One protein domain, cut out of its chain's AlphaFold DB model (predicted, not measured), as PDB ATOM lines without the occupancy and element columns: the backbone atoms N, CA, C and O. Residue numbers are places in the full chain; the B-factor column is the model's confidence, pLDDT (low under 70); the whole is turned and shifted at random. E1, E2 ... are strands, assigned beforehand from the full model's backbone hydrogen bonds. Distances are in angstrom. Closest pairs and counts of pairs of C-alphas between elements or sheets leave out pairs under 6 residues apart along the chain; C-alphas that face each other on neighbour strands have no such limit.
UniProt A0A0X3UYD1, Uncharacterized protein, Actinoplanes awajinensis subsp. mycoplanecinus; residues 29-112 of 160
ATOM      1  N   PRO A  29     266.692 238.796 421.432       82.75
ATOM      2  CA  PRO A  29     267.918 238.009 421.282       82.75
ATOM      3  C   PRO A  29     268.065 237.312 419.921       82.75
ATOM      4  O   PRO A  29     269.185 237.043 419.495       82.75
ATOM      5  N   ARG A  30     266.953 237.008 419.235       84.81
ATOM      6  CA  ARG A  30     266.951 236.363 417.913       84.81
ATOM      7  C   ARG A  30     267.095 237.359 416.763       84.81
ATOM      8  O   ARG A  30     267.734 237.033 415.764       84.81
ATOM      9  N   VAL A  31     266.456 238.528 416.855       87.31
ATOM     10  CA  VAL A  31     266.383 239.504 415.743       87.31
ATOM     11  C   VAL A  31     267.455 240.593 415.805       87.31
ATOM     12  O   VAL A  31     267.751 241.221 414.789       87.31
ATOM     13  N   ALA A  32     268.051 240.805 416.973       85.00
ATOM     14  CA  ALA A  32     269.097 241.784 417.208       85.00
ATOM     15  C   ALA A  32     270.437 241.087 417.523       85.00
ATOM     16  O   ALA A  32     270.532 239.864 417.598       85.00
ATOM     17  N   GLY A  33     271.518 241.850 417.638       78.19
ATOM     18  CA  GLY A  33     272.823 241.367 418.088       78.19
ATOM     19  C   GLY A  33     273.606 240.591 417.037       78.19
ATOM     20  O   GLY A  33     274.695 240.106 417.326       78.19
ATOM     21  N   ARG A  34     273.116 240.526 415.793       76.06
ATOM     22  CA  ARG A  34     273.814 239.868 414.677       76.06
ATOM     23  C   ARG A  34     275.251 240.368 414.506       76.06
ATOM     24  O   ARG A  34     276.131 239.597 414.138       76.06
ATOM     25  N   ASP A  35     275.477 241.649 414.785       71.88
ATOM     26  CA  ASP A  35     276.776 242.294 414.582       71.88
ATOM     27  C   ASP A  35     277.667 242.279 415.847       71.88
ATOM     28  O   ASP A  35     278.833 242.657 415.766       71.88
ATOM     29  N   LEU A  36     277.174 241.771 416.993       73.06
ATOM     30  CA  LEU A  36     277.965 241.618 418.229       73.06
ATOM     31  C   LEU A  36     279.090 240.575 418.102       73.06
ATOM     32  O   LEU A  36     280.008 240.578 418.917       73.06
ATOM     33  N   ASN A  37     279.042 239.705 417.081       69.25
ATOM     34  CA  ASN A  37     280.037 238.662 416.799       69.25
ATOM     35  C   ASN A  37     280.449 237.855 418.051       69.25
ATOM     36  O   ASN A  37     281.635 237.660 418.328       69.25
ATOM     37  N   CYS A  38     279.457 237.394 418.818       76.00
ATOM     38  CA  CYS A  38     279.641 236.584 420.022       76.00
ATOM     39  C   CYS A  38     280.125 235.165 419.656       76.00
ATOM     40  O   CYS A  38     279.340 234.225 419.608       76.00
ATOM     41  N   ALA A  39     281.416 234.999 419.347       70.38
ATOM     42  CA  ALA A  39     281.951 233.768 418.747       70.38
ATOM     43  C   ALA A  39     281.712 232.487 419.575       70.38
ATOM     44  O   ALA A  39     281.476 231.430 418.999       70.38
ATOM     45  N   ASN A  40     281.773 232.584 420.907       76.00
ATOM     46  CA  ASN A  40     281.502 231.481 421.844       76.00
ATOM     47  C   ASN A  40     280.502 231.881 422.943       76.00
ATOM     48  O   ASN A  40     280.339 231.164 423.929       76.00
ATOM     49  N   ASP A  41     279.870 233.039 422.775       79.06
ATOM     50  CA  ASP A  41     279.053 233.700 423.783       79.06
ATOM     51  C   ASP A  41     277.603 233.791 423.288       79.06
ATOM     52  O   ASP A  41     277.323 233.732 422.090       79.06
ATOM     53  N   THR A  42     276.660 233.949 424.208       83.06
ATOM     54  CA  THR A  42     275.255 234.208 423.895       83.06
ATOM     55  C   THR A  42     274.985 235.703 423.828       83.06
ATOM     56  O   THR A  42     275.531 236.474 424.614       83.06
ATOM     57  N   VAL A  43     274.114 236.124 422.909       85.31
ATOM     58  CA  VAL A  43     273.570 237.487 422.920       85.31
ATOM     59  C   VAL A  43     272.542 237.582 424.042       85.31
ATOM     60  O   VAL A  43     271.583 236.815 424.086       85.31
ATOM     61  N   GLU A  44     272.726 238.543 424.937       85.31
ATOM     62  CA  GLU A  44     271.759 238.886 425.974       85.31
ATOM     63  C   GLU A  44     271.257 240.309 425.743       85.31
ATOM     64  O   GLU A  44     272.053 241.229 425.538       85.31
ATOM     65  N   VAL A  45     269.941 240.502 425.832       83.12
ATOM     66  CA  VAL A  45     269.335 241.834 425.911       83.12
ATOM     67  C   VAL A  45     269.492 242.353 427.333       83.12
ATOM     68  O   VAL A  45     269.033 241.740 428.294       83.12
ATOM     69  N   VAL A  46     270.159 243.493 427.467       76.25
ATOM     70  CA  VAL A  46     270.479 244.100 428.755       76.25
ATOM     71  C   VAL A  46     269.432 245.146 429.093       76.25
ATOM     72  O   VAL A  46     269.274 246.137 428.383       76.25
ATOM     73  N   GLY A  47     268.781 244.968 430.239       70.88
ATOM     74  CA  GLY A  47     267.778 245.910 430.723       70.88
ATOM     75  C   GLY A  47     266.461 245.825 429.952       70.88
ATOM     76  O   GLY A  47     266.160 244.830 429.296       70.88
ATOM     77  N   LYS A  48     265.641 246.868 430.093       70.56
ATOM     78  CA  LYS A  48     264.355 246.970 429.400       70.56
ATOM     79  C   LYS A  48     264.578 247.576 428.014       70.56
ATOM     80  O   LYS A  48     265.341 248.532 427.886       70.56
ATOM     81  N   VAL A  49     263.866 247.068 427.010       80.44
ATOM     82  CA  VAL A  49     263.703 247.776 425.733       80.44
ATOM     83  C   VAL A  49     263.057 249.131 426.001       80.44
ATOM     84  O   VAL A  49     262.128 249.239 426.811       80.44
ATOM     85  N   VAL A  50     263.614 250.167 425.383       78.88
ATOM     86  CA  VAL A  50     263.071 251.521 425.469       78.88
ATOM     87  C   VAL A  50     262.311 251.805 424.187       78.88
ATOM     88  O   VAL A  50     262.844 251.590 423.106       78.88
ATOM     89  N   ASP A  51     261.092 252.306 424.326       79.38
ATOM     90  CA  ASP A  51     260.207 252.632 423.214       79.38
ATOM     91  C   ASP A  51     260.130 254.159 423.073       79.38
ATOM     92  O   ASP A  51     259.974 254.877 424.070       79.38
ATOM     93  N   TYR A  52     260.332 254.674 421.859       77.19
ATOM     94  CA  TYR A  52     260.294 256.109 421.575       77.19
ATOM     95  C   TYR A  52     259.933 256.379 420.115       77.19
ATOM     96  O   TYR A  52     260.584 255.870 419.214       77.19
ATOM     97  N   ASP A  53     258.932 257.226 419.885       76.50
ATOM     98  CA  ASP A  53     258.520 257.680 418.553       76.50
ATOM     99  C   ASP A  53     259.481 258.769 418.033       76.50
ATOM    100  O   ASP A  53     259.370 259.948 418.401       76.50
ATOM    101  N   ILE A  54     260.470 258.363 417.224       74.31
ATOM    102  CA  ILE A  54     261.520 259.251 416.695       74.31
ATOM    103  C   ILE A  54     260.926 260.249 415.696       74.31
ATOM    104  O   ILE A  54     261.257 261.440 415.727       74.31
ATOM    105  N   ASP A  55     260.041 259.761 414.826       74.50
ATOM    106  CA  ASP A  55     259.486 260.511 413.697       74.50
ATOM    107  C   ASP A  55     258.244 261.346 414.090       74.50
ATOM    108  O   ASP A  55     257.806 262.220 413.334       74.50
ATOM    109  N   ARG A  56     257.729 261.158 415.314       73.69
ATOM    110  CA  ARG A  56     256.488 261.747 415.851       73.69
ATOM    111  C   ARG A  56     255.256 261.382 415.024       73.69
ATOM    112  O   ARG A  56     254.371 262.224 414.835       73.69
ATOM    113  N   ASP A  57     255.222 260.163 414.500       76.94
ATOM    114  CA  ASP A  57     254.143 259.670 413.640       76.94
ATOM    115  C   ASP A  57     253.084 258.841 414.391       76.94
ATOM    116  O   ASP A  57     252.074 258.445 413.806       76.94
ATOM    117  N   GLY A  58     253.261 258.663 415.702       82.31
ATOM    118  CA  GLY A  58     252.411 257.853 416.568       82.31
ATOM    119  C   GLY A  58     252.865 256.398 416.701       82.31
ATOM    120  O   GLY A  58     252.198 255.639 417.404       82.31
ATOM    121  N   THR A  59     253.972 256.013 416.061       81.94
ATOM    122  CA  THR A  59     254.540 254.661 416.099       81.94
ATOM    123  C   THR A  59     255.833 254.663 416.906       81.94
ATOM    124  O   THR A  59     256.764 255.401 416.610       81.94
ATOM    125  N   GLU A  60     255.917 253.831 417.945       81.75
ATOM    126  CA  GLU A  60     257.116 253.773 418.787       81.75
ATOM    127  C   GLU A  60     258.232 252.952 418.127       81.75
ATOM    128  O   GLU A  60     258.022 251.798 417.761       81.75
ATOM    129  N   ASP A  61     259.435 253.519 418.025       81.62
ATOM    130  CA  ASP A  61     260.649 252.793 417.653       81.62
ATOM    131  C   ASP A  61     261.289 252.133 418.882       81.62
ATOM    132  O   ASP A  61     261.216 252.645 420.001       81.62
ATOM    133  N   HIS A  62     261.967 251.006 418.672       85.25
ATOM    134  CA  HIS A  62     262.489 250.169 419.751       85.25
ATOM    135  C   HIS A  62     264.007 250.276 419.878       85.25
ATOM    136  O   HIS A  62     264.751 250.034 418.926       85.25
ATOM    137  N   PHE A  63     264.473 250.559 421.091       83.19
ATOM    138  CA  PHE A  63     265.878 250.693 421.461       83.19
ATOM    139  C   PHE A  63     266.306 249.497 422.302       83.19
ATOM    140  O   PHE A  63     265.876 249.323 423.446       83.19
ATOM    141  N   VAL A  64     267.188 248.677 421.739       84.12
ATOM    142  CA  VAL A  64     267.532 247.361 422.278       84.12
ATOM    143  C   VAL A  64     269.013 247.324 422.615       84.12
ATOM    144  O   VAL A  64     269.870 247.285 421.731       84.12
ATOM    145  N   THR A  65     269.322 247.366 423.911       82.00
ATOM    146  CA  THR A  65     270.701 247.253 424.402       82.00
ATOM    147  C   THR A  65     271.054 245.784 424.568       82.00
ATOM    148  O   THR A  65     270.275 245.018 425.124       82.00
ATOM    149  N   MET A  66     272.232 245.381 424.107       82.19
ATOM    150  CA  MET A  66     272.677 243.994 424.121       82.19
ATOM    151  C   MET A  66     274.154 243.865 424.459       82.19
ATOM    152  O   MET A  66     274.946 244.800 424.295       82.19
ATOM    153  N   ARG A  67     274.531 242.667 424.891       81.19
ATOM    154  CA  ARG A  67     275.915 242.270 425.148       81.19
ATOM    155  C   ARG A  67     276.142 240.810 424.783       81.19
ATOM    156  O   ARG A  67     275.187 240.036 424.735       81.19
ATOM    157  N   CYS A  68     277.405 240.439 424.612       80.12
ATOM    158  CA  CYS A  68     277.804 239.041 424.694       80.12
ATOM    159  C   CYS A  68     277.904 238.614 426.166       80.12
ATOM    160  O   CYS A  68     278.395 239.363 427.020       80.12
ATOM    161  N   THR A  69     277.436 237.410 426.471       81.50
ATOM    162  CA  THR A  69     277.657 236.744 427.753       81.50
ATOM    163  C   THR A  69     278.195 235.346 427.555       81.50
ATOM    164  O   THR A  69     277.763 234.604 426.677       81.50
ATOM    165  N   THR A  70     279.124 234.961 428.419       77.62
ATOM    166  CA  THR A  70     279.493 233.552 428.561       77.62
ATOM    167  C   THR A  70     278.308 232.776 429.141       77.62
ATOM    168  O   THR A  70     277.487 233.340 429.864       77.62
ATOM    169  N   GLY A  71     278.241 231.462 428.905       66.75
ATOM    170  CA  GLY A  71     277.216 230.591 429.505       66.75
ATOM    171  C   GLY A  71     277.186 230.589 431.046       66.75
ATOM    172  O   GLY A  71     276.247 230.067 431.639       66.75
ATOM    173  N   GLU A  72     278.181 231.198 431.698       68.25
ATOM    174  CA  GLU A  72     278.257 231.421 433.148       68.25
ATOM    175  C   GLU A  72     277.663 232.780 433.584       68.25
ATOM    176  O   GLU A  72     277.677 233.123 434.764       68.25
ATOM    177  N   GLY A  73     277.136 233.573 432.644       62.75
ATOM    178  CA  GLY A  73     276.528 234.885 432.890       62.75
ATOM    179  C   GLY A  73     277.525 236.044 432.998       62.75
ATOM    180  O   GLY A  73     277.117 237.184 433.234       62.75
ATOM    181  N   ALA A  74     278.829 235.800 432.815       65.75
ATOM    182  CA  ALA A  74     279.820 236.871 432.788       65.75
ATOM    183  C   ALA A  74     279.764 237.610 431.441       65.75
ATOM    184  O   ALA A  74     279.885 236.990 430.382       65.75
ATOM    185  N   ALA A  75     279.583 238.932 431.494       61.81
ATOM    186  CA  ALA A  75     279.549 239.802 430.322       61.81
ATOM    187  C   ALA A  75     280.927 239.920 429.659       61.81
ATOM    188  O   ALA A  75     281.917 240.235 430.325       61.81
ATOM    189  N   THR A  76     280.973 239.742 428.343       63.69
ATOM    190  CA  THR A  76     282.169 239.903 427.511       63.69
ATOM    191  C   THR A  76     281.988 241.089 426.559       63.69
ATOM    192  O   THR A  76     280.876 241.488 426.211       63.69
ATOM    193  N   GLN A  77     283.095 241.740 426.194       58.34
ATOM    194  CA  GLN A  77     283.099 242.790 425.169       58.34
ATOM    195  C   GLN A  77     282.827 242.182 423.787       58.34
ATOM    196  O   GLN A  77     283.389 241.119 423.520       58.34
ATOM    197  N   PRO A  78     282.086 242.864 422.885       53.84
ATOM    198  CA  PRO A  78     281.535 244.231 422.965       53.84
ATOM    199  C   PRO A  78     280.057 244.325 423.422       53.84
ATOM    200  O   PRO A  78     279.355 243.328 423.536       53.84
ATOM    201  N   GLY A  79     279.589 245.554 423.698       69.31
ATOM    202  CA  GLY A  79     278.169 245.879 423.909       69.31
ATOM    203  C   GLY A  79     277.615 246.715 422.748       69.31
ATOM    204  O   GLY A  79     278.349 247.505 422.146       69.31
ATOM    205  N   GLN A  80     276.330 246.549 422.433       76.44
ATOM    206  CA  GLN A  80     275.694 247.128 421.245       76.44
ATOM    207  C   GLN A  80     274.282 247.637 421.547       76.44
ATOM    208  O   GLN A  80     273.527 246.985 422.259       76.44
ATOM    209  N   LEU A  81     273.923 248.801 421.003       79.38
ATOM    210  CA  LEU A  81     272.551 249.304 420.970       79.38
ATOM    211  C   LEU A  81     272.062 249.223 419.528       79.38
ATOM    212  O   LEU A  81     272.704 249.769 418.630       79.38
ATOM    213  N   GLU A  82     270.931 248.572 419.312       83.75
ATOM    214  CA  GLU A  82     270.237 248.578 418.027       83.75
ATOM    215  C   GLU A  82     268.920 249.336 418.139       83.75
ATOM    216  O   GLU A  82     268.255 249.292 419.175       83.75
ATOM    217  N   VAL A  83     268.571 250.046 417.070       83.81
ATOM    218  CA  VAL A  83     267.316 250.791 416.957       83.81
ATOM    219  C   VAL A  83     266.497 250.182 415.832       83.81
ATOM    220  O   VAL A  83     267.008 250.023 414.718       83.81
ATOM    221  N   PHE A  84     265.242 249.851 416.110       85.38
ATOM    222  CA  PHE A  84     264.323 249.210 415.176       85.38
ATOM    223  C   PHE A  84     263.080 250.058 414.969       85.38
ATOM    224  O   PHE A  84     262.562 250.632 415.920       85.38
ATOM    225  N   ARG A  85     262.592 250.098 413.729       85.06
ATOM    226  CA  ARG A  85     261.396 250.844 413.368       85.06
ATOM    227  C   ARG A  85     260.140 250.176 413.908       85.06
ATOM    228  O   ARG A  85     259.911 248.991 413.639       85.06
ATOM    229  N   GLY A  86     259.310 250.957 414.589       85.94
ATOM    230  CA  GLY A  86     257.977 250.533 415.002       85.94
ATOM    231  C   GLY A  86     257.061 250.198 413.824       85.94
ATOM    232  O   GLY A  86     257.298 250.608 412.687       85.94
ATOM    233  N   GLY A  87     256.011 249.413 414.075       84.25
ATOM    234  CA  GLY A  87     255.027 249.040 413.045       84.25
ATOM    235  C   GLY A  87     255.564 248.097 411.960       84.25
ATOM    236  O   GLY A  87     254.887 247.850 410.961       84.25
ATOM    237  N   THR A  88     256.775 247.562 412.139       83.44
ATOM    238  CA  THR A  88     257.348 246.520 411.279       83.44
ATOM    239  C   THR A  88     257.147 245.131 411.899       83.44
ATOM    240  O   THR A  88     256.978 245.034 413.114       83.44
ATOM    241  N   PRO A  89     257.128 244.044 411.099       84.12
ATOM    242  CA  PRO A  89     256.874 242.701 411.619       84.12
ATOM    243  C   PRO A  89     257.865 242.296 412.715       84.12
ATOM    244  O   PRO A  89     259.077 242.415 412.539       84.12
ATOM    245  N   ALA A  90     257.356 241.766 413.827       83.88
ATOM    246  CA  ALA A  90     258.163 241.447 415.004       83.88
ATOM    247  C   ALA A  90     259.218 240.350 414.769       83.88
ATOM    248  O   ALA A  90     260.227 240.277 415.470       83.88
ATOM    249  N   ASP A  91     259.009 239.482 413.780       85.31
ATOM    250  CA  ASP A  91     259.944 238.423 413.423       85.31
ATOM    251  C   ASP A  91     261.084 238.889 412.505       85.31
ATOM    252  O   ASP A  91     262.086 238.174 412.387       85.31
ATOM    253  N   ASN A  92     260.936 240.067 411.892       83.44
ATOM    254  CA  ASN A  92     261.899 240.704 411.000       83.44
ATOM    255  C   ASN A  92     261.772 242.246 411.052       83.44
ATOM    256  O   ASN A  92     261.394 242.871 410.053       83.44
ATOM    257  N   PRO A  93     262.058 242.871 412.209       86.75
ATOM    258  CA  PRO A  93     261.881 244.306 412.375       86.75
ATOM    259  C   PRO A  93     262.885 245.087 411.521       86.75
ATOM    260  O   PRO A  93     264.049 244.695 411.372       86.75
ATOM    261  N   ALA A  94     262.467 246.225 410.962       82.56
ATOM    262  CA  ALA A  94     263.363 247.029 410.135       82.56
ATOM    263  C   ALA A  94     264.367 247.780 411.017       82.56
ATOM    264  O   ALA A  94     264.008 248.667 411.787       82.56
ATOM    265  N   ARG A  95     265.649 247.443 410.889       81.94
ATOM    266  CA  ARG A  95     266.716 248.072 411.669       81.94
ATOM    267  C   ARG A  95     267.094 249.446 411.116       81.94
ATOM    268  O   ARG A  95     267.471 249.561 409.952       81.94
ATOM    269  N   LEU A  96     267.052 250.461 411.974       76.88
ATOM    270  CA  LEU A  96     267.372 251.854 411.659       76.88
ATOM    271  C   LEU A  96     268.836 252.196 411.936       76.88
ATOM    272  O   LEU A  96     269.475 252.870 411.130       76.88
ATOM    273  N   ALA A  97     269.379 251.733 413.065       77.06
ATOM    274  CA  ALA A  97     270.736 252.074 413.484       77.06
ATOM    275  C   ALA A  97     271.383 250.984 414.347       77.06
ATOM    276  O   ALA A  97     270.702 250.200 415.009       77.06
ATOM    277  N   VAL A  98     272.719 250.982 414.356       74.56
ATOM    278  CA  VAL A  98     273.565 250.171 415.241       74.56
ATOM    279  C   VAL A  98     274.612 251.087 415.868       74.56
ATOM    280  O   VAL A  98     275.306 251.816 415.159       74.56
ATOM    281  N   ILE A  99     274.744 251.043 417.191       73.25
ATOM    282  CA  ILE A  99     275.749 251.789 417.949       73.25
ATOM    283  C   ILE A  99     276.584 250.797 418.751       73.25
ATOM    284  O   ILE A  99     276.075 250.120 419.642       73.25
ATOM    285  N   VAL A 100     277.884 250.748 418.467       66.12
ATOM    286  CA  VAL A 100     278.839 249.881 419.171       66.12
ATOM    287  C   VAL A 100     279.687 250.733 420.115       66.12
ATOM    288  O   VAL A 100     280.267 251.740 419.704       66.12
ATOM    289  N   ARG A 101     279.775 250.349 421.393       55.38
ATOM    290  CA  ARG A 101     280.683 250.970 422.376       55.38
ATOM    291  C   ARG A 101     281.357 249.909 423.240       55.38
ATOM    292  O   ARG A 101     280.822 248.827 423.466       55.38
ATOM    293  N   ASN A 102     282.498 250.268 423.830       52.12
ATOM    294  CA  ASN A 102     282.998 249.555 425.004       52.12
ATOM    295  C   ASN A 102     281.921 249.607 426.111       52.12
ATOM    296  O   ASN A 102     281.529 250.691 426.547       52.12
ATOM    297  N   TRP A 103     281.440 248.426 426.523       44.78
ATOM    298  CA  TRP A 103     280.246 248.169 427.354       44.78
ATOM    299  C   TRP A 103     280.090 249.007 428.625       44.78
ATOM    300  O   TRP A 103     278.968 249.205 429.078       44.78
ATOM    301  N   GLN A 104     281.187 249.515 429.197       41.88
ATOM    302  CA  GLN A 104     281.179 250.235 430.478       41.88
ATOM    303  C   GLN A 104     280.265 251.471 430.478       41.88
ATOM    304  O   GLN A 104     279.914 251.960 431.543       41.88
ATOM    305  N   ASN A 105     279.854 251.953 429.300       45.34
ATOM    306  CA  ASN A 105     279.037 253.155 429.148       45.34
ATOM    307  C   ASN A 105     277.722 252.937 428.378       45.34
ATOM    308  O   ASN A 105     277.072 253.920 428.030       45.34
ATOM    309  N   LEU A 106     277.349 251.693 428.048       46.56
ATOM    310  CA  LEU A 106     276.151 251.408 427.250       46.56
ATOM    311  C   LEU A 106     275.074 250.743 428.119       46.56
ATOM    312  O   LEU A 106     274.827 249.546 428.025       46.56
ATOM    313  N   GLN A 107     274.456 251.524 429.001       46.06
ATOM    314  CA  GLN A 107     273.241 251.122 429.710       46.06
ATOM    315  C   GLN A 107     272.208 252.235 429.572       46.06
ATOM    316  O   GLN A 107     272.416 253.347 430.055       46.06
ATOM    317  N   LEU A 108     271.096 251.933 428.905       46.19
ATOM    318  CA  LEU A 108     269.913 252.783 428.914       46.19
ATOM    319  C   LEU A 108     269.027 252.323 430.077       46.19
ATOM    320  O   LEU A 108     268.465 251.233 430.049       46.19
ATOM    321  N   SER A 109     268.952 253.122 431.139       38.00
ATOM    322  CA  SER A 109     268.151 252.845 432.342       38.00
ATOM    323  C   SER A 109     267.181 253.989 432.675       38.00
ATOM    324  O   SER A 109     266.668 254.069 433.789       38.00
ATOM    325  N   GLY A 110     266.906 254.872 431.707       40.41
ATOM    326  CA  GLY A 110     266.055 256.055 431.864       40.41
ATOM    327  C   GLY A 110     265.504 256.579 430.534       40.41
ATOM    328  O   GLY A 110     265.611 255.912 429.507       40.41
ATOM    329  N   CYS A 111     264.908 257.778 430.551       32.50
ATOM    330  CA  CYS A 111     264.416 258.443 429.342       32.50
ATOM    331  C   CYS A 111     265.572 258.712 428.369       32.50
ATOM    332  O   CYS A 111     266.560 259.355 428.731       32.50
ATOM    333  N   VAL A 112     265.433 258.246 427.129       36.81
ATOM    334  CA  VAL A 112     266.397 258.516 426.060       36.81
ATOM    335  C   VAL A 112     266.162 259.938 425.556       36.81
ATOM    336  O   VAL A 112     265.090 260.269 425.059       36.81
TER     337      VAL A 112
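Overview. This is residues 29 to 112 of the 160 residues of an uncharacterized protein of Actinoplanes awajinensis subsp. mycoplanecinus (UniProt A0A0X3UYD1). There is little regular structure: loops surround one strongly twisted antiparallel sheet, with long E3 and E4 in its middle, E5 beside E4, and short E1 and E2 in a row along E3's other side. Residues 29 to 41 cross one face and residues 102 to 112 the other. The 84 printed residues, 33 in strands E1 to E5, are all strand in class and compact, with radius of gyration of the C-alphas 13.0 A and spans of 41 by 26 by 17 A.

Along the chain. E1, residues 42 to 45, begins at C-alpha 42 (275.255, 234.208, 423.895). E2 is residues 50 to 52; E3, 61 to 69, 25.5 A; E4, 75 to 84, 23.4 A, bends by 73 degrees at residue 78. E5, 95 to 101, 17.8 A, ends at C-alpha 101 (280.683, 250.970, 422.376).

Arrangement. E2 to E5 form a meander, each the antiparallel neighbour of the one before. Within hydrogen-bond range are N 44 and O 67 across the neighbour strands E1 and E3, 2.9 A, N 52 and O 61 across E2 and E3, 2.9 A, N 64 and O 82 across E3 and E4, 2.8 A, and N 81 and O 99 across E4 and E5, 2.9 A.

Size, cuts and confidence. C-alphas 57 and 72 are farthest apart, 42.0 A. The printed part has no cut and no long link between strands. pLDDT is under 70 at residues 37, 71 to 79 and 100 to 112.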